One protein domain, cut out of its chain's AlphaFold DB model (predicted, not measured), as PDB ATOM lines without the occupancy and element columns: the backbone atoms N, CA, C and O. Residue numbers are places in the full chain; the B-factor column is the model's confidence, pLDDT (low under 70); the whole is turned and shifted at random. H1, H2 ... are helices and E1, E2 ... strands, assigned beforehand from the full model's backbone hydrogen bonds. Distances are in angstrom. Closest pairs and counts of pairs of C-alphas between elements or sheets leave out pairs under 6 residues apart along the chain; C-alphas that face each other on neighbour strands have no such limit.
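AT A GLANCE: This is residues 39 to 169 of the 231 residues of an uncharacterized protein of Lupinus albus (UniProt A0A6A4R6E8). A long, twisted sheet has E3, E4, E7 and E8 side by side along its length, with short E1 and E2 beside different parts of E3 and small H1 over E8. The E5-E6 hairpin extends the sheet as a thin arm, and its tip, residues 123 to 128, sticks out. The printed part has 131 residues and is mostly strand, with one named helix, H1, which comes first along the chain, and eight named strands, E1 to E8, after it; the large sheet is branched, with the antiparallel neighbour pairs E1 and E3, E2 and E3, E3 and E4, E4 and E7, and E7 and E8. It is only just loose, close to extended, with a radius of gyration of the C-alphas of 20.7 A and spans of 74 by 29 by 20 A.

HOW THE PARTS SIT: Start at E3, residues 85 to 98; E4, residues 103 to 115, is its antiparallel neighbour, with N 89 and O 111 2.8 A apart. On the other side of E3 lie E1, residues 52 to 56, with N 53 to O 97 at 2.9 A, and E2, residues 66 to 69, with N 68 to O 88 at 3.0 A. E2, E3 and E4 form a meander, each strand the antiparallel neighbour of the one before. E3 lies on one side of E4 and E7, residues 139 to 150, on the other side, with N 106 to O 147 at 2.8 A; E4 lies on one side of E7 and E8, residues 156 to 165, on the other side, with N 144 to O 161 at 2.9 A. H1, residues 39 to 43, is on this sheet over E8, at a height of 8.3 A; the closest C-alphas, of Cys 43 and Cys 157, are 5.7 A apart. In H1 every O i to N i+4 pair is within hydrogen-bond range. E5, residues 120 to 124, and E6, residues 127 to 131, form a hairpin, with N 129 to O 122 at 3.2 A; E4 and E5 are apart.

IN THESE COORDINATES: Find C-alpha 39 at (-41.946, -50.430, 156.587), where H1 begins, and C-alpha 165 at (-17.446, -46.072, 151.993), where E8 ends. E3 runs 38.5 A, E4 37.4 A, E7 33.2 A and E8 27.4 A; E7 bends by 59 degrees at residue 147.

THE WHOLE: The C-alphas of Gln 99 and Gly 125 are farthest apart, at 74.3 A. The printed part has no cut, and the link from E2 to E3 is long. Confidence is under 70 in 48 residues, among them 73 to 85 and 127 to 138.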
ATOM      1  N   TYR A  39     -41.265 -51.659 157.008       82.88
ATOM      2  CA  TYR A  39     -41.946 -50.430 156.587       82.88
ATOM      3  C   TYR A  39     -43.070 -50.044 157.556       82.88
ATOM      4  O   TYR A  39     -43.230 -48.871 157.903       82.88
ATOM      5  N   LYS A  40     -43.820 -51.042 158.033       81.75
ATOM      6  CA  LYS A  40     -44.995 -50.840 158.878       81.75
ATOM      7  C   LYS A  40     -44.665 -50.122 160.186       81.75
ATOM      8  O   LYS A  40     -45.432 -49.269 160.619       81.75
ATOM      9  N   ASP A  41     -43.509 -50.416 160.765       85.12
ATOM     10  CA  ASP A  41     -43.126 -49.899 162.082       85.12
ATOM     11  C   ASP A  41     -42.689 -48.428 162.036       85.12
ATOM     12  O   ASP A  41     -42.746 -47.730 163.045       85.12
ATOM     13  N   HIS A  42     -42.291 -47.934 160.859       83.44
ATOM     14  CA  HIS A  42     -41.753 -46.581 160.692       83.44
ATOM     15  C   HIS A  42     -42.647 -45.651 159.868       83.44
ATOM     16  O   HIS A  42     -42.595 -44.439 160.060       83.44
ATOM     17  N   CYS A  43     -43.452 -46.197 158.955       87.00
ATOM     18  CA  CYS A  43     -44.169 -45.406 157.958       87.00
ATOM     19  C   CYS A  43     -45.681 -45.641 157.905       87.00
ATOM     20  O   CYS A  43     -46.376 -44.815 157.311       87.00
ATOM     21  N   ALA A  44     -46.224 -46.706 158.511       79.56
ATOM     22  CA  ALA A  44     -47.657 -47.011 158.382       79.56
ATOM     23  C   ALA A  44     -48.579 -45.941 158.982       79.56
ATOM     24  O   ALA A  44     -49.744 -45.868 158.599       79.56
ATOM     25  N   SER A  45     -48.076 -45.118 159.908       81.81
ATOM     26  CA  SER A  45     -48.815 -43.984 160.471       81.81
ATOM     27  C   SER A  45     -48.942 -42.800 159.508       81.81
ATOM     28  O   SER A  45     -49.881 -42.026 159.654       81.81
ATOM     29  N   MET A  46     -48.025 -42.658 158.544       78.44
ATOM     30  CA  MET A  46     -48.034 -41.569 157.560       78.44
ATOM     31  C   MET A  46     -48.649 -42.005 156.232       78.44
ATOM     32  O   MET A  46     -49.521 -41.330 155.703       78.44
ATOM     33  N   VAL A  47     -48.213 -43.146 155.686       82.31
ATOM     34  CA  VAL A  47     -48.693 -43.633 154.387       82.31
ATOM     35  C   VAL A  47     -49.020 -45.118 154.468       82.31
ATOM     36  O   VAL A  47     -48.162 -45.943 154.801       82.31
ATOM     37  N   LEU A  48     -50.266 -45.449 154.115       80.06
ATOM     38  CA  LEU A  48     -50.791 -46.809 154.161       80.06
ATOM     39  C   LEU A  48     -49.999 -47.737 153.228       80.06
ATOM     40  O   LEU A  48     -49.734 -47.409 152.072       80.06
ATOM     41  N   GLU A  49     -49.635 -48.916 153.722       82.12
ATOM     42  CA  GLU A  49     -48.954 -49.930 152.920       82.12
ATOM     43  C   GLU A  49     -49.951 -50.655 152.005       82.12
ATOM     44  O   GLU A  49     -51.054 -51.011 152.425       82.12
ATOM     45  N   SER A  50     -49.573 -50.900 150.749       80.44
ATOM     46  CA  SER A  50     -50.421 -51.640 149.810       80.44
ATOM     47  C   SER A  50     -49.629 -52.439 148.774       80.44
ATOM     48  O   SER A  50     -48.474 -52.150 148.448       80.44
ATOM     49  N   SER A  51     -50.271 -53.471 148.228       80.88
ATOM     50  CA  SER A  51     -49.687 -54.312 147.185       80.88
ATOM     51  C   SER A  51     -49.572 -53.557 145.859       80.88
ATOM     52  O   SER A  51     -50.511 -52.898 145.407       80.88
ATOM     53  N   SER A  52     -48.411 -53.674 145.213       78.06
ATOM     54  CA  SER A  52     -48.138 -53.070 143.907       78.06
ATOM     55  C   SER A  52     -48.701 -53.917 142.768       78.06
ATOM     56  O   SER A  52     -48.478 -55.127 142.742       78.06
ATOM     57  N   THR A  53     -49.344 -53.276 141.794       70.69
ATOM     58  CA  THR A  53     -50.048 -53.965 140.701       70.69
ATOM     59  C   THR A  53     -49.275 -53.896 139.382       70.69
ATOM     60  O   THR A  53     -49.084 -54.918 138.728       70.69
ATOM     61  N   LYS A  54     -48.808 -52.707 138.970       72.88
ATOM     62  CA  LYS A  54     -48.076 -52.490 137.704       72.88
ATOM     63  C   LYS A  54     -47.023 -51.393 137.844       72.88
ATOM     64  O   LYS A  54     -47.218 -50.441 138.597       72.88
ATOM     65  N   GLN A  55     -45.920 -51.515 137.102       70.25
ATOM     66  CA  GLN A  55     -44.911 -50.457 137.010       70.25
ATOM     67  C   GLN A  55     -45.490 -49.266 136.237       70.25
ATOM     68  O   GLN A  55     -45.991 -49.435 135.127       70.25
ATOM     69  N   SER A  56     -45.430 -48.082 136.838       66.31
ATOM     70  CA  SER A  56     -45.786 -46.813 136.210       66.31
ATOM     71  C   SER A  56     -44.502 -46.055 135.901       66.31
ATOM     72  O   SER A  56     -43.638 -45.918 136.767       66.31
ATOM     73  N   PHE A  57     -44.352 -45.594 134.662       60.00
ATOM     74  CA  PHE A  57     -43.109 -44.974 134.210       60.00
ATOM     75  C   PHE A  57     -43.100 -43.439 134.306       60.00
ATOM     76  O   PHE A  57     -42.021 -42.881 134.207       60.00
ATOM     77  N   ASN A  58     -44.231 -42.758 134.572       55.91
ATOM     78  CA  ASN A  58     -44.334 -41.300 134.341       55.91
ATOM     79  C   ASN A  58     -45.148 -40.486 135.382       55.91
ATOM     80  O   ASN A  58     -45.732 -39.473 135.018       55.91
ATOM     81  N   LEU A  59     -45.246 -40.902 136.651       60.41
ATOM     82  CA  LEU A  59     -46.128 -40.227 137.635       60.41
ATOM     83  C   LEU A  59     -45.411 -39.504 138.780       60.41
ATOM     84  O   LEU A  59     -46.080 -38.935 139.634       60.41
ATOM     85  N   PHE A  60     -44.078 -39.514 138.841       63.31
ATOM     86  CA  PHE A  60     -43.413 -38.800 139.929       63.31
ATOM     87  C   PHE A  60     -43.330 -37.301 139.642       63.31
ATOM     88  O   PHE A  60     -42.826 -36.928 138.582       63.31
ATOM     89  N   PRO A  61     -43.714 -36.440 140.599       64.62
ATOM     90  CA  PRO A  61     -43.558 -34.998 140.450       64.62
ATOM     91  C   PRO A  61     -42.080 -34.580 140.424       64.62
ATOM     92  O   PRO A  61     -41.759 -33.492 139.952       64.62
ATOM     93  N   LEU A  62     -41.167 -35.446 140.885       62.06
ATOM     94  CA  LEU A  62     -39.728 -35.254 140.744       62.06
ATOM     95  C   LEU A  62     -39.226 -36.043 139.527       62.06
ATOM     96  O   LEU A  62     -39.200 -37.271 139.554       62.06
ATOM     97  N   GLY A  63     -38.813 -35.333 138.474       66.06
ATOM     98  CA  GLY A  63     -38.099 -35.896 137.321       66.06
ATOM     99  C   GLY A  63     -36.876 -36.768 137.668       66.06
ATOM    100  O   GLY A  63     -36.432 -36.847 138.814       66.06
ATOM    101  N   ASP A  64     -36.312 -37.412 136.644       71.12
ATOM    102  CA  ASP A  64     -35.432 -38.590 136.766       71.12
ATOM    103  C   ASP A  64     -34.167 -38.407 137.618       71.12
ATOM    104  O   ASP A  64     -33.668 -39.368 138.212       71.12
ATOM    105  N   HIS A  65     -33.652 -37.181 137.717       76.44
ATOM    106  CA  HIS A  65     -32.517 -36.848 138.571       76.44
ATOM    107  C   HIS A  65     -32.718 -35.505 139.247       76.44
ATOM    108  O   HIS A  65     -32.928 -34.490 138.588       76.44
ATOM    109  N   HIS A  66     -32.574 -35.497 140.567       82.62
ATOM    110  CA  HIS A  66     -32.535 -34.280 141.366       82.62
ATOM    111  C   HIS A  66     -31.194 -34.202 142.076       82.62
ATOM    112  O   HIS A  66     -30.802 -35.138 142.769       82.62
ATOM    113  N   THR A  67     -30.487 -33.091 141.888       85.94
ATOM    114  CA  THR A  67     -29.212 -32.830 142.560       85.94
ATOM    115  C   THR A  67     -29.386 -31.627 143.469       85.94
ATOM    116  O   THR A  67     -29.953 -30.620 143.051       85.94
ATOM    117  N   GLY A  68     -28.903 -31.726 144.702       86.25
ATOM    118  CA  GLY A  68     -28.922 -30.629 145.660       86.25
ATOM    119  C   GLY A  68     -27.614 -30.536 146.430       86.25
ATOM    120  O   GLY A  68     -26.870 -31.511 146.537       86.25
ATOM    121  N   TYR A  69     -27.338 -29.353 146.965       86.25
ATOM    122  CA  TYR A  69     -26.204 -29.110 147.852       86.25
ATOM    123  C   TYR A  69     -26.696 -29.048 149.293       86.25
ATOM    124  O   TYR A  69     -27.807 -28.588 149.552       86.25
ATOM    125  N   TYR A  70     -25.877 -29.523 150.222       80.38
ATOM    126  CA  TYR A  70     -26.193 -29.487 151.645       80.38
ATOM    127  C   TYR A  70     -24.967 -29.063 152.450       80.38
ATOM    128  O   TYR A  70     -23.839 -29.111 151.964       80.38
ATOM    129  N   THR A  71     -25.202 -28.618 153.677       78.62
ATOM    130  CA  THR A  71     -24.163 -28.210 154.625       78.62
ATOM    131  C   THR A  71     -24.277 -29.052 155.892       78.62
ATOM    132  O   THR A  71     -25.389 -29.261 156.377       78.62
ATOM    133  N   GLY A  72     -23.145 -29.510 156.432       72.56
ATOM    134  CA  GLY A  72     -23.076 -30.435 157.571       72.56
ATOM    135  C   GLY A  72     -23.016 -31.907 157.144       72.56
ATOM    136  O   GLY A  72     -22.804 -32.215 155.975       72.56
ATOM    137  N   GLY A  73     -23.225 -32.831 158.091       66.19
ATOM    138  CA  GLY A  73     -23.133 -34.277 157.828       66.19
ATOM    139  C   GLY A  73     -21.704 -34.831 157.865       66.19
ATOM    140  O   GLY A  73     -21.451 -35.934 157.384       66.19
ATOM    141  N   ASP A  74     -20.784 -34.086 158.470       68.75
ATOM    142  CA  ASP A  74     -19.354 -34.396 158.568       68.75
ATOM    143  C   ASP A  74     -19.082 -35.754 159.238       68.75
ATOM    144  O   ASP A  74     -18.137 -36.453 158.886       68.75
ATOM    145  N   SER A  75     -19.951 -36.152 160.173       65.44
ATOM    146  CA  SER A  75     -19.912 -37.449 160.859       65.44
ATOM    147  C   SER A  75     -20.447 -38.613 160.018       65.44
ATOM    148  O   SER A  75     -20.169 -39.770 160.316       65.44
ATOM    149  N   ILE A  76     -21.228 -38.323 158.976       63.16
ATOM    150  CA  ILE A  76     -21.907 -39.316 158.135       63.16
ATOM    151  C   ILE A  76     -20.998 -39.736 156.971       63.16
ATOM    152  O   ILE A  76     -20.988 -40.895 156.554       63.16
ATOM    153  N   ILE A  77     -20.218 -38.792 156.445       68.88
ATOM    154  CA  ILE A  77     -19.276 -39.004 155.347       68.88
ATOM    155  C   ILE A  77     -17.949 -38.414 155.805       68.88
ATOM    156  O   ILE A  77     -17.724 -37.225 155.615       68.88
ATOM    157  N   ASP A  78     -17.110 -39.252 156.427       60.59
ATOM    158  CA  ASP A  78     -15.812 -38.883 157.019       60.59
ATOM    159  C   ASP A  78     -14.831 -38.312 155.980       60.59
ATOM    160  O   ASP A  78     -13.948 -38.977 155.429       60.59
ATOM    161  N   VAL A  79     -15.051 -37.052 155.641       58.84
ATOM    162  CA  VAL A  79     -14.260 -36.268 154.716       58.84
ATOM    163  C   VAL A  79     -14.169 -34.891 155.359       58.84
ATOM    164  O   VAL A  79     -15.168 -34.187 155.464       58.84
ATOM    165  N   ALA A  80     -12.968 -34.547 155.835       55.34
ATOM    166  CA  ALA A  80     -12.661 -33.352 156.627       55.34
ATOM    167  C   ALA A  80     -13.421 -32.105 156.139       55.34
ATOM    168  O   ALA A  80     -13.132 -31.585 155.067       55.34
ATOM    169  N   ALA A  81     -14.399 -31.661 156.928       53.06
ATOM    170  CA  ALA A  81     -15.496 -30.777 156.533       53.06
ATOM    171  C   ALA A  81     -15.109 -29.373 156.043       53.06
ATOM    172  O   ALA A  81     -15.907 -28.695 155.403       53.06
ATOM    173  N   SER A  82     -13.892 -28.913 156.334       54.44
ATOM    174  CA  SER A  82     -13.563 -27.487 156.280       54.44
ATOM    175  C   SER A  82     -13.475 -26.879 154.873       54.44
ATOM    176  O   SER A  82     -13.400 -25.659 154.775       54.44
ATOM    177  N   LEU A  83     -13.467 -27.674 153.792       53.19
ATOM    178  CA  LEU A  83     -13.342 -27.179 152.404       53.19
ATOM    179  C   LEU A  83     -14.207 -27.946 151.382       53.19
ATOM    180  O   LEU A  83     -13.934 -27.897 150.180       53.19
ATOM    181  N   ASN A  84     -15.229 -28.679 151.828       63.16
ATOM    182  CA  ASN A  84     -15.861 -29.691 150.980       63.16
ATOM    183  C   ASN A  84     -17.159 -29.201 150.354       63.16
ATOM    184  O   ASN A  84     -18.022 -28.641 151.026       63.16
ATOM    185  N   GLN A  85     -17.327 -29.493 149.063       69.62
ATOM    186  CA  GLN A  85     -18.617 -29.359 148.407       69.62
ATOM    187  C   GLN A  85     -19.391 -30.665 148.576       69.62
ATOM    188  O   GLN A  85     -19.045 -31.697 147.992       69.62
ATOM    189  N   PHE A  86     -20.439 -30.607 149.388       76.62
ATOM    190  CA  PHE A  86     -21.331 -31.727 149.618       76.62
ATOM    191  C   PHE A  86     -22.540 -31.634 148.694       76.62
ATOM    192  O   PHE A  86     -23.229 -30.614 148.628       76.62
ATOM    193  N   SER A  87     -22.805 -32.717 147.976       83.19
ATOM    194  CA  SER A  87     -23.958 -32.825 147.087       83.19
ATOM    195  C   SER A  87     -24.687 -34.129 147.334       83.19
ATOM    196  O   SER A  87     -24.046 -35.150 147.597       83.19
ATOM    197  N   PHE A  88     -26.003 -34.118 147.212       86.69
ATOM    198  CA  PHE A  88     -26.791 -35.335 147.137       86.69
ATOM    199  C   PHE A  88     -27.454 -35.444 145.767       86.69
ATOM    200  O   PHE A  88     -27.778 -34.443 145.128       86.69
ATOM    201  N   GLN A  89     -27.660 -36.679 145.329       88.12
ATOM    202  CA  GLN A  89     -28.387 -37.025 144.122       88.12
ATOM    203  C   GLN A  89     -29.527 -37.964 144.501       88.12
ATOM    204  O   GLN A  89     -29.291 -39.061 145.007       88.12
ATOM    205  N   LEU A  90     -30.757 -37.539 144.242       87.19
ATOM    206  CA  LEU A  90     -31.943 -38.377 144.313       87.19
ATOM    207  C   LEU A  90     -32.247 -38.908 142.911       87.19
ATOM    208  O   LEU A  90     -32.419 -38.144 141.960       87.19
ATOM    209  N   GLN A  91     -32.326 -40.229 142.807       86.19
ATOM    210  CA  GLN A  91     -32.695 -40.935 141.592       86.19
ATOM    211  C   GLN A  91     -33.864 -41.885 141.883       86.19
ATOM    212  O   GLN A  91     -33.653 -42.960 142.466       86.19
ATOM    213  N   PRO A  92     -35.097 -41.534 141.478       81.94
ATOM    214  CA  PRO A  92     -36.195 -42.487 141.424       81.94
ATOM    215  C   PRO A  92     -35.821 -43.617 140.457       81.94
ATOM    216  O   PRO A  92     -35.420 -43.380 139.322       81.94
ATOM    217  N   ARG A  93     -35.893 -44.871 140.907       79.44
ATOM    218  CA  ARG A  93     -35.594 -46.038 140.061       79.44
ATOM    219  C   ARG A  93     -36.844 -46.600 139.418       79.44
ATOM    220  O   ARG A  93     -36.823 -46.965 138.248       79.44
ATOM    221  N   LYS A  94     -37.885 -46.797 140.225       83.69
ATOM    222  CA  LYS A  94     -39.131 -47.433 139.798       83.69
ATOM    223  C   LYS A  94     -40.284 -46.920 140.635       83.69
ATOM    224  O   LYS A  94     -40.162 -46.824 141.855       83.69
ATOM    225  N   ILE A  95     -41.405 -46.678 139.974       85.25
ATOM    226  CA  ILE A  95     -42.667 -46.333 140.612       85.25
ATOM    227  C   ILE A  95     -43.684 -47.376 140.186       85.25
ATOM    228  O   ILE A  95     -43.697 -47.824 139.039       85.25
ATOM    229  N   PHE A  96     -44.510 -47.816 141.118       85.94
ATOM    230  CA  PHE A  96     -45.541 -48.803 140.864       85.94
ATOM    231  C   PHE A  96     -46.873 -48.251 141.335       85.94
ATOM    232  O   PHE A  96     -46.986 -47.768 142.460       85.94
ATOM    233  N   ALA A  97     -47.884 -48.351 140.480       85.25
ATOM    234  CA  ALA A  97     -49.253 -48.137 140.909       85.25
ATOM    235  C   ALA A  97     -49.638 -49.243 141.897       85.25
ATOM    236  O   ALA A  97     -49.258 -50.411 141.726       85.25
ATOM    237  N   THR A  98     -50.379 -48.868 142.930       86.00
ATOM    238  CA  THR A  98     -50.891 -49.808 143.924       86.00
ATOM    239  C   THR A  98     -52.363 -50.129 143.666       86.00
ATOM    240  O   THR A  98     -52.950 -49.659 142.693       86.00
ATOM    241  N   GLN A  99     -52.952 -50.989 144.495       86.06
ATOM    242  CA  GLN A  99     -54.393 -51.269 144.455       86.06
ATOM    243  C   GLN A  99     -55.241 -50.083 144.938       86.06
ATOM    244  O   GLN A  99     -56.418 -49.996 144.596       86.06
ATOM    245  N   VAL A 100     -54.651 -49.178 145.721       83.94
ATOM    246  CA  VAL A 100     -55.315 -47.969 146.205       83.94
ATOM    247  C   VAL A 100     -55.106 -46.857 145.178       83.94
ATOM    248  O   VAL A 100     -53.983 -46.598 144.741       83.94
ATOM    249  N   SER A 101     -56.193 -46.196 144.776       83.12
ATOM    250  CA  SER A 101     -56.131 -45.042 143.872       83.12
ATOM    251  C   SER A 101     -55.259 -43.935 144.465       83.12
ATOM    252  O   SER A 101     -55.367 -43.657 145.658       83.12
ATOM    253  N   ASN A 102     -54.453 -43.271 143.632       83.69
ATOM    254  CA  ASN A 102     -53.580 -42.148 144.014       83.69
ATOM    255  C   ASN A 102     -52.484 -42.512 145.035       83.69
ATOM    256  O   ASN A 102     -51.880 -41.630 145.641       83.69
ATOM    257  N   LEU A 103     -52.211 -43.805 145.224       87.38
ATOM    258  CA  LEU A 103     -51.128 -44.296 146.062       87.38
ATOM    259  C   LEU A 103     -50.121 -45.058 145.201       87.38
ATOM    260  O   LEU A 103     -50.460 -46.007 144.482       87.38
ATOM    261  N   PHE A 104     -48.860 -44.666 145.314       87.31
ATOM    262  CA  PHE A 104     -47.782 -45.189 144.492       87.31
ATOM    263  C   PHE A 104     -46.668 -45.739 145.360       87.31
ATOM    264  O   PHE A 104     -46.199 -45.092 146.291       87.31
ATOM    265  N   LYS A 105     -46.193 -46.931 145.019       89.19
ATOM    266  CA  LYS A 105     -45.000 -47.508 145.620       89.19
ATOM    267  C   LYS A 105     -43.769 -46.980 144.899       89.19
ATOM    268  O   LYS A 105     -43.650 -47.134 143.684       89.19
ATOM    269  N   VAL A 106     -42.837 -46.403 145.640       88.06
ATOM    270  CA  VAL A 106     -41.661 -45.712 145.107       88.06
ATOM    271  C   VAL A 106     -40.406 -46.447 145.550       88.06
ATOM    272  O   VAL A 106     -40.229 -46.759 146.727       88.06
ATOM    273  N   LYS A 107     -39.516 -46.726 144.599       90.38
ATOM    274  CA  LYS A 107     -38.152 -47.187 144.860       90.38
ATOM    275  C   LYS A 107     -37.188 -46.125 144.375       90.38
ATOM    276  O   LYS A 107     -37.170 -45.820 143.182       90.38
ATOM    277  N   ALA A 108     -36.367 -45.603 145.273       89.69
ATOM    278  CA  ALA A 108     -35.430 -44.530 144.980       89.69
ATOM    279  C   ALA A 108     -34.034 -44.845 145.517       89.69
ATOM    280  O   ALA A 108     -33.827 -45.705 146.375       89.69
ATOM    281  N   THR A 109     -33.040 -44.166 144.967       90.69
ATOM    282  CA  THR A 109     -31.678 -44.169 145.488       90.69
ATOM    283  C   THR A 109     -31.280 -42.740 145.798       90.69
ATOM    284  O   THR A 109     -31.394 -41.879 144.929       90.69
ATOM    285  N   ILE A 110     -30.828 -42.499 147.027       89.25
ATOM    286  CA  ILE A 110     -30.246 -41.218 147.428       89.25
ATOM    287  C   ILE A 110     -28.760 -41.435 147.640       89.25
ATOM    288  O   ILE A 110     -28.368 -42.237 148.482       89.25
ATOM    289  N   SER A 111     -27.944 -40.726 146.877       87.56
ATOM    290  CA  SER A 111     -26.491 -40.806 146.951       87.56
ATOM    291  C   SER A 111     -25.947 -39.481 147.447       87.56
ATOM    292  O   SER A 111     -26.093 -38.464 146.780       87.56
ATOM    293  N   PHE A 112     -25.291 -39.492 148.594       84.56
ATOM    294  CA  PHE A 112     -24.537 -38.372 149.120       84.56
ATOM    295  C   PHE A 112     -23.074 -38.514 148.711       84.56
ATOM    296  O   PHE A 112     -22.468 -39.584 148.826       84.56
ATOM    297  N   ARG A 113     -22.506 -37.418 148.217       80.75
ATOM    298  CA  ARG A 113     -21.147 -37.356 147.699       80.75
ATOM    299  C   ARG A 113     -20.415 -36.170 148.307       80.75
ATOM    300  O   ARG A 113     -20.957 -35.068 148.366       80.75
ATOM    301  N   SER A 114     -19.168 -36.419 148.689       76.88
ATOM    302  CA  SER A 114     -18.194 -35.399 149.065       76.88
ATOM    303  C   SER A 114     -16.935 -35.566 148.216       76.88
ATOM    304  O   SER A 114     -16.526 -36.696 147.926       76.88
ATOM    305  N   SER A 115     -16.348 -34.457 147.768       68.56
ATOM    306  CA  SER A 115     -15.093 -34.443 147.011       68.56
ATOM    307  C   SER A 115     -14.162 -33.372 147.562       68.56
ATOM    308  O   SER A 115     -14.597 -32.263 147.876       68.56
ATOM    309  N   THR A 116     -12.877 -33.719 147.660       65.31
ATOM    310  CA  THR A 116     -11.824 -32.827 148.155       65.31
ATOM    311  C   THR A 116     -10.618 -32.870 147.241       65.31
ATOM    312  O   THR A 116     -10.097 -33.953 146.958       65.31
ATOM    313  N   ASN A 117     -10.108 -31.701 146.865       61.41
ATOM    314  CA  ASN A 117      -8.826 -31.590 146.185       61.41
ATOM    315  C   ASN A 117      -7.704 -31.449 147.218       61.41
ATOM    316  O   ASN A 117      -7.575 -30.413 147.864       61.41
ATOM    317  N   ILE A 118      -6.887 -32.493 147.369       58.31
ATOM    318  CA  ILE A 118      -5.664 -32.434 148.176       58.31
ATOM    319  C   ILE A 118      -4.488 -32.148 147.244       58.31
ATOM    320  O   ILE A 118      -4.199 -32.944 146.347       58.31
ATOM    321  N   TYR A 119      -3.794 -31.035 147.481       60.00
ATOM    322  CA  TYR A 119      -2.536 -30.706 146.814       60.00
ATOM    323  C   TYR A 119      -1.362 -31.200 147.666       60.00
ATOM    324  O   TYR A 119      -1.286 -30.895 148.855       60.00
ATOM    325  N   ASN A 120      -0.437 -31.954 147.069       57.62
ATOM    326  CA  ASN A 120       0.813 -32.320 147.735       57.62
ATOM    327  C   ASN A 120       1.814 -31.172 147.591       57.62
ATOM    328  O   ASN A 120       2.275 -30.874 146.487       57.62
ATOM    329  N   ILE A 121       2.157 -30.555 148.718       63.16
ATOM    330  CA  ILE A 121       3.204 -29.539 148.795       63.16
ATOM    331  C   ILE A 121       4.504 -30.257 149.152       63.16
ATOM    332  O   ILE A 121       4.586 -30.902 150.196       63.16
ATOM    333  N   SER A 122       5.516 -30.158 148.290       64.25
ATOM    334  CA  SER A 122       6.866 -30.626 148.600       64.25
ATOM    335  C   SER A 122       7.864 -29.473 148.541       64.25
ATOM    336  O   SER A 122       7.809 -28.608 147.663       64.25
ATOM    337  N   TYR A 123       8.785 -29.468 149.505       64.44
ATOM    338  CA  TYR A 123       9.869 -28.498 149.592       64.44
ATOM    339  C   TYR A 123      11.154 -29.146 149.092       64.44
ATOM    340  O   TYR A 123      11.577 -30.181 149.606       64.44
ATOM    341  N   SER A 124      11.773 -28.534 148.084       63.94
ATOM    342  CA  SER A 124      13.118 -28.887 147.630       63.94
ATOM    343  C   SER A 124      13.978 -27.626 147.691       63.94
ATOM    344  O   SER A 124      13.895 -26.749 146.826       63.94
ATOM    345  N   GLY A 125      14.739 -27.482 148.780       73.06
ATOM    346  CA  GLY A 125      15.464 -26.248 149.102       73.06
ATOM    347  C   GLY A 125      14.519 -25.051 149.295       73.06
ATOM    348  O   GLY A 125      13.482 -25.181 149.936       73.06
ATOM    349  N   ASN A 126      14.844 -23.898 148.695       72.00
ATOM    350  CA  ASN A 126      14.011 -22.681 148.734       72.00
ATOM    351  C   ASN A 126      12.905 -22.641 147.659       72.00
ATOM    352  O   ASN A 126      12.273 -21.604 147.467       72.00
ATOM    353  N   ARG A 127      12.682 -23.726 146.905       60.38
ATOM    354  CA  ARG A 127      11.657 -23.775 145.854       60.38
ATOM    355  C   ARG A 127      10.441 -24.561 146.345       60.38
ATOM    356  O   ARG A 127      10.555 -25.744 146.667       60.38
ATOM    357  N   LEU A 128       9.283 -23.897 146.369       65.00
ATOM    358  CA  LEU A 128       7.988 -24.569 146.480       65.00
ATOM    359  C   LEU A 128       7.681 -25.255 145.147       65.00
ATOM    360  O   LEU A 128       7.580 -24.589 144.116       65.00
ATOM    361  N   SER A 129       7.494 -26.571 145.181       59.38
ATOM    362  CA  SER A 129       7.041 -27.344 144.027       59.38
ATOM    363  C   SER A 129       5.624 -27.851 144.286       59.38
ATOM    364  O   SER A 129       5.399 -28.662 145.184       59.38
ATOM    365  N   TYR A 130       4.660 -27.393 143.482       58.91
ATOM    366  CA  TYR A 130       3.333 -28.009 143.414       58.91
ATOM    367  C   TYR A 130       3.428 -29.258 142.535       58.91
ATOM    368  O   TYR A 130       3.432 -29.173 141.308       58.91
ATOM    369  N   SER A 131       3.529 -30.435 143.153       58.41
ATOM    370  CA  SER A 131       3.408 -31.696 142.421       58.41
ATOM    371  C   SER A 131       1.923 -32.008 142.232       58.41
ATOM    372  O   SER A 131       1.204 -32.310 143.187       58.41
ATOM    373  N   GLY A 132       1.449 -31.879 140.991       50.53
ATOM    374  CA  GLY A 132       0.070 -32.142 140.585       50.53
ATOM    375  C   GLY A 132      -0.281 -33.627 140.652       50.53
ATOM    376  O   GLY A 132      -0.299 -34.314 139.640       50.53
ATOM    377  N   GLY A 133      -0.573 -34.122 141.851       50.69
ATOM    378  CA  GLY A 133      -1.205 -35.417 142.068       50.69
ATOM    379  C   GLY A 133      -2.505 -35.212 142.827       50.69
ATOM    380  O   GLY A 133      -2.499 -35.263 144.054       50.69
ATOM    381  N   VAL A 134      -3.604 -34.953 142.114       54.69
ATOM    382  CA  VAL A 134      -4.939 -34.815 142.716       54.69
ATOM    383  C   VAL A 134      -5.328 -36.156 143.339       54.69
ATOM    384  O   VAL A 134      -5.749 -37.081 142.647       54.69
ATOM    385  N   ARG A 135      -5.163 -36.293 144.659       54.50
ATOM    386  CA  ARG A 135      -5.736 -37.412 145.417       54.50
ATOM    387  C   ARG A 135      -7.152 -37.019 145.812       54.50
ATOM    388  O   ARG A 135      -7.360 -36.459 146.883       54.50
ATOM    389  N   ASP A 136      -8.108 -37.283 144.928       56.03
ATOM    390  CA  ASP A 136      -9.527 -37.064 145.215       56.03
ATOM    391  C   ASP A 136      -9.982 -38.094 146.261       56.03
ATOM    392  O   ASP A 136     -10.138 -39.284 145.968       56.03
ATOM    393  N   ARG A 137     -10.127 -37.660 147.520       60.12
ATOM    394  CA  ARG A 137     -10.788 -38.470 148.548       60.12
ATOM    395  C   ARG A 137     -12.289 -38.311 148.351       60.12
ATOM    396  O   ARG A 137     -12.862 -37.287 148.706       60.12
ATOM    397  N   ARG A 138     -12.917 -39.339 147.781       65.31
ATOM    398  CA  ARG A 138     -14.368 -39.385 147.594       65.31
ATOM    399  C   ARG A 138     -15.008 -40.194 148.705       65.31
ATOM    400  O   ARG A 138     -14.882 -41.416 148.722       65.31
ATOM    401  N   GLY A 139     -15.703 -39.509 149.603       72.62
ATOM    402  CA  GLY A 139     -16.680 -40.154 150.470       72.62
ATOM    403  C   GLY A 139     -17.982 -40.336 149.698       72.62
ATOM    404  O   GLY A 139     -18.469 -39.387 149.072       72.62
ATOM    405  N   TYR A 140     -18.525 -41.551 149.714       76.44
ATOM    406  CA  TYR A 140     -19.834 -41.838 149.135       76.44
ATOM    407  C   TYR A 140     -20.704 -42.576 150.146       76.44
ATOM    408  O   TYR A 140     -20.263 -43.541 150.775       76.44
ATOM    409  N   LEU A 141     -21.951 -42.137 150.266       83.44
ATOM    410  CA  LEU A 141     -22.971 -42.808 151.054       83.44
ATOM    411  C   LEU A 141     -24.245 -42.910 150.231       83.44
ATOM    412  O   LEU A 141     -24.772 -41.907 149.767       83.44
ATOM    413  N   THR A 142     -24.749 -44.121 150.064       86.62
ATOM    414  CA  THR A 142     -25.891 -44.407 149.201       86.62
ATOM    415  C   THR A 142     -26.981 -45.099 149.997       86.62
ATOM    416  O   THR A 142     -26.749 -46.155 150.575       86.62
ATOM    417  N   PHE A 143     -28.189 -44.555 149.970       88.56
ATOM    418  CA  PHE A 143     -29.383 -45.151 150.550       88.56
ATOM    419  C   PHE A 143     -30.239 -45.763 149.447       88.56
ATOM    420  O   PHE A 143     -30.597 -45.091 148.476       88.56
ATOM    421  N   LYS A 144     -30.585 -47.041 149.594       90.69
ATOM    422  CA  LYS A 144     -31.598 -47.709 148.772       90.69
ATOM    423  C   LYS A 144     -32.912 -47.659 149.525       90.69
ATOM    424  O   LYS A 144     -33.063 -48.356 150.522       90.69
ATOM    425  N   LEU A 145     -33.829 -46.835 149.040       91.56
ATOM    426  CA  LEU A 145     -35.082 -46.521 149.705       91.56
ATOM    427  C   LEU A 145     -36.260 -47.173 148.983       91.56
ATOM    428  O   LEU A 145     -36.325 -47.196 147.749       91.56
ATOM    429  N   GLU A 146     -37.203 -47.670 149.768       90.94
ATOM    430  CA  GLU A 146     -38.478 -48.208 149.323       90.94
ATOM    431  C   GLU A 146     -39.591 -47.674 150.222       90.94
ATOM    432  O   GLU A 146     -39.463 -47.619 151.444       90.94
ATOM    433  N   GLY A 147     -40.691 -47.252 149.615       90.62
ATOM    434  CA  GLY A 147     -41.805 -46.703 150.365       90.62
ATOM    435  C   GLY A 147     -42.988 -46.354 149.492       90.62
ATOM    436  O   GLY A 147     -43.126 -46.880 148.385       90.62
ATOM    437  N   PHE A 148     -43.835 -45.469 149.999       90.56
ATOM    438  CA  PHE A 148     -45.075 -45.090 149.346       90.56
ATOM    439  C   PHE A 148     -45.252 -43.577 149.339       90.56
ATOM    440  O   PHE A 148     -44.861 -42.878 150.275       90.56
ATOM    441  N   TRP A 149     -45.841 -43.094 148.252       89.44
ATOM    442  CA  TRP A 149     -46.197 -41.706 148.029       89.44
ATOM    443  C   TRP A 149     -47.688 -41.613 147.717       89.44
ATOM    444  O   TRP A 149     -48.197 -42.329 146.849       89.44
ATOM    445  N   SER A 150     -48.366 -40.743 148.451       89.62
ATOM    446  CA  SER A 150     -49.768 -40.401 148.266       89.62
ATOM    447  C   SER A 150     -49.858 -39.143 147.409       89.62
ATOM    448  O   SER A 150     -49.402 -38.075 147.812       89.62
ATOM    449  N   GLU A 151     -50.449 -39.250 146.223       85.44
ATOM    450  CA  GLU A 151     -50.658 -38.108 145.325       85.44
ATOM    451  C   GLU A 151     -51.737 -37.159 145.869       85.44
ATOM    452  O   GLU A 151     -51.637 -35.949 145.687       85.44
ATOM    453  N   SER A 152     -52.736 -37.681 146.592       85.69
ATOM    454  CA  SER A 152     -53.814 -36.865 147.163       85.69
ATOM    455  C   SER A 152     -53.367 -36.004 148.346       85.69
ATOM    456  O   SER A 152     -53.864 -34.888 148.484       85.69
ATOM    457  N   SER A 153     -52.456 -36.501 149.193       86.12
ATOM    458  CA  SER A 153     -51.908 -35.734 150.327       86.12
ATOM    459  C   SER A 153     -50.548 -35.099 150.037       86.12
ATOM    460  O   SER A 153     -50.129 -34.193 150.752       86.12
ATOM    461  N   GLY A 154     -49.846 -35.548 148.995       85.19
ATOM    462  CA  GLY A 154     -48.469 -35.146 148.708       85.19
ATOM    463  C   GLY A 154     -47.434 -35.757 149.660       85.19
ATOM    464  O   GLY A 154     -46.249 -35.453 149.546       85.19
ATOM    465  N   GLU A 155     -47.849 -36.623 150.585       89.56
ATOM    466  CA  GLU A 155     -46.973 -37.205 151.599       89.56
ATOM    467  C   GLU A 155     -46.209 -38.412 151.061       89.56
ATOM    468  O   GLU A 155     -46.744 -39.250 150.328       89.56
ATOM    469  N   ILE A 156     -44.943 -38.524 151.459       87.94
ATOM    470  CA  ILE A 156     -44.067 -39.638 151.114       87.94
ATOM    471  C   ILE A 156     -43.362 -40.152 152.362       87.94
ATOM    472  O   ILE A 156     -42.764 -39.382 153.111       87.94
ATOM    473  N   CYS A 157     -43.382 -41.467 152.556       91.00
ATOM    474  CA  CYS A 157     -42.575 -42.125 153.573       91.00
ATOM    475  C   CYS A 157     -41.798 -43.266 152.937       91.00
ATOM    476  O   CYS A 157     -42.346 -44.062 152.173       91.00
ATOM    477  N   MET A 158     -40.500 -43.323 153.220       90.62
ATOM    478  CA  MET A 158     -39.603 -44.330 152.677       90.62
ATOM    479  C   MET A 158     -38.679 -44.841 153.765       90.62
ATOM    480  O   MET A 158     -38.152 -44.071 154.564       90.62
ATOM    481  N   VAL A 159     -38.440 -46.142 153.734       91.06
ATOM    482  CA  VAL A 159     -37.465 -46.813 154.586       91.06
ATOM    483  C   VAL A 159     -36.427 -47.470 153.695       91.06
ATOM    484  O   VAL A 159     -36.702 -47.835 152.550       91.06
ATOM    485  N   GLY A 160     -35.210 -47.626 154.184       88.62
ATOM    486  CA  GLY A 160     -34.209 -48.307 153.395       88.62
ATOM    487  C   GLY A 160     -32.890 -48.498 154.096       88.62
ATOM    488  O   GLY A 160     -32.690 -48.091 155.236       88.62
ATOM    489  N   THR A 161     -31.985 -49.141 153.377       85.19
ATOM    490  CA  THR A 161     -30.657 -49.460 153.876       85.19
ATOM    491  C   THR A 161     -29.621 -48.542 153.259       85.19
ATOM    492  O   THR A 161     -29.702 -48.166 152.084       85.19
ATOM    493  N   SER A 162     -28.633 -48.178 154.067       82.88
ATOM    494  CA  SER A 162     -27.464 -47.433 153.629       82.88
ATOM    495  C   SER A 162     -26.317 -48.374 153.282       82.88
ATOM    496  O   SER A 162     -26.062 -49.355 153.974       82.88
ATOM    497  N   SER A 163     -25.571 -48.025 152.247       79.56
ATOM    498  CA  SER A 163     -24.270 -48.594 151.920       79.56
ATOM    499  C   SER A 163     -23.341 -47.451 151.548       79.56
ATOM    500  O   SER A 163     -23.697 -46.632 150.698       79.56
ATOM    501  N   GLY A 164     -22.163 -47.382 152.143       73.31
ATOM    502  CA  GLY A 164     -21.213 -46.319 151.861       73.31
ATOM    503  C   GLY A 164     -19.793 -46.752 152.161       73.31
ATOM    504  O   GLY A 164     -19.569 -47.745 152.848       73.31
ATOM    505  N   TYR A 165     -18.850 -45.991 151.626       59.78
ATOM    506  CA  TYR A 165     -17.446 -46.072 151.993       59.78
ATOM    507  C   TYR A 165     -17.098 -44.749 152.661       59.78
ATOM    508  O   TYR A 165     -16.740 -43.766 152.007       59.78
ATOM    509  N   SER A 166     -17.293 -44.707 153.972       58.22
ATOM    510  CA  SER A 166     -16.630 -43.732 154.823       58.22
ATOM    511  C   SER A 166     -15.286 -44.325 155.233       58.22
ATOM    512  O   SER A 166     -15.125 -45.542 155.313       58.22
ATOM    513  N   LYS A 167     -14.299 -43.478 155.525       53.41
ATOM    514  CA  LYS A 167     -13.078 -43.912 156.213       53.41
ATOM    515  C   LYS A 167     -13.324 -44.196 157.701       53.41
ATOM    516  O   LYS A 167     -12.409 -44.092 158.507       53.41
ATOM    517  N   ILE A 168     -14.538 -44.602 158.064       53.38
ATOM    518  CA  ILE A 168     -14.749 -45.305 159.320       53.38
ATOM    519  C   ILE A 168     -14.187 -46.688 159.052       53.38
ATOM    520  O   ILE A 168     -14.849 -47.528 158.449       53.38
ATOM    521  N   ASP A 169     -12.905 -46.854 159.362       49.69
ATOM    522  CA  ASP A 169     -12.230 -48.135 159.315       49.69
ATOM    523  C   ASP A 169     -12.980 -49.025 160.313       49.69
ATOM    524  O   ASP A 169     -12.823 -48.827 161.517       49.69
TER     525      ASP A 169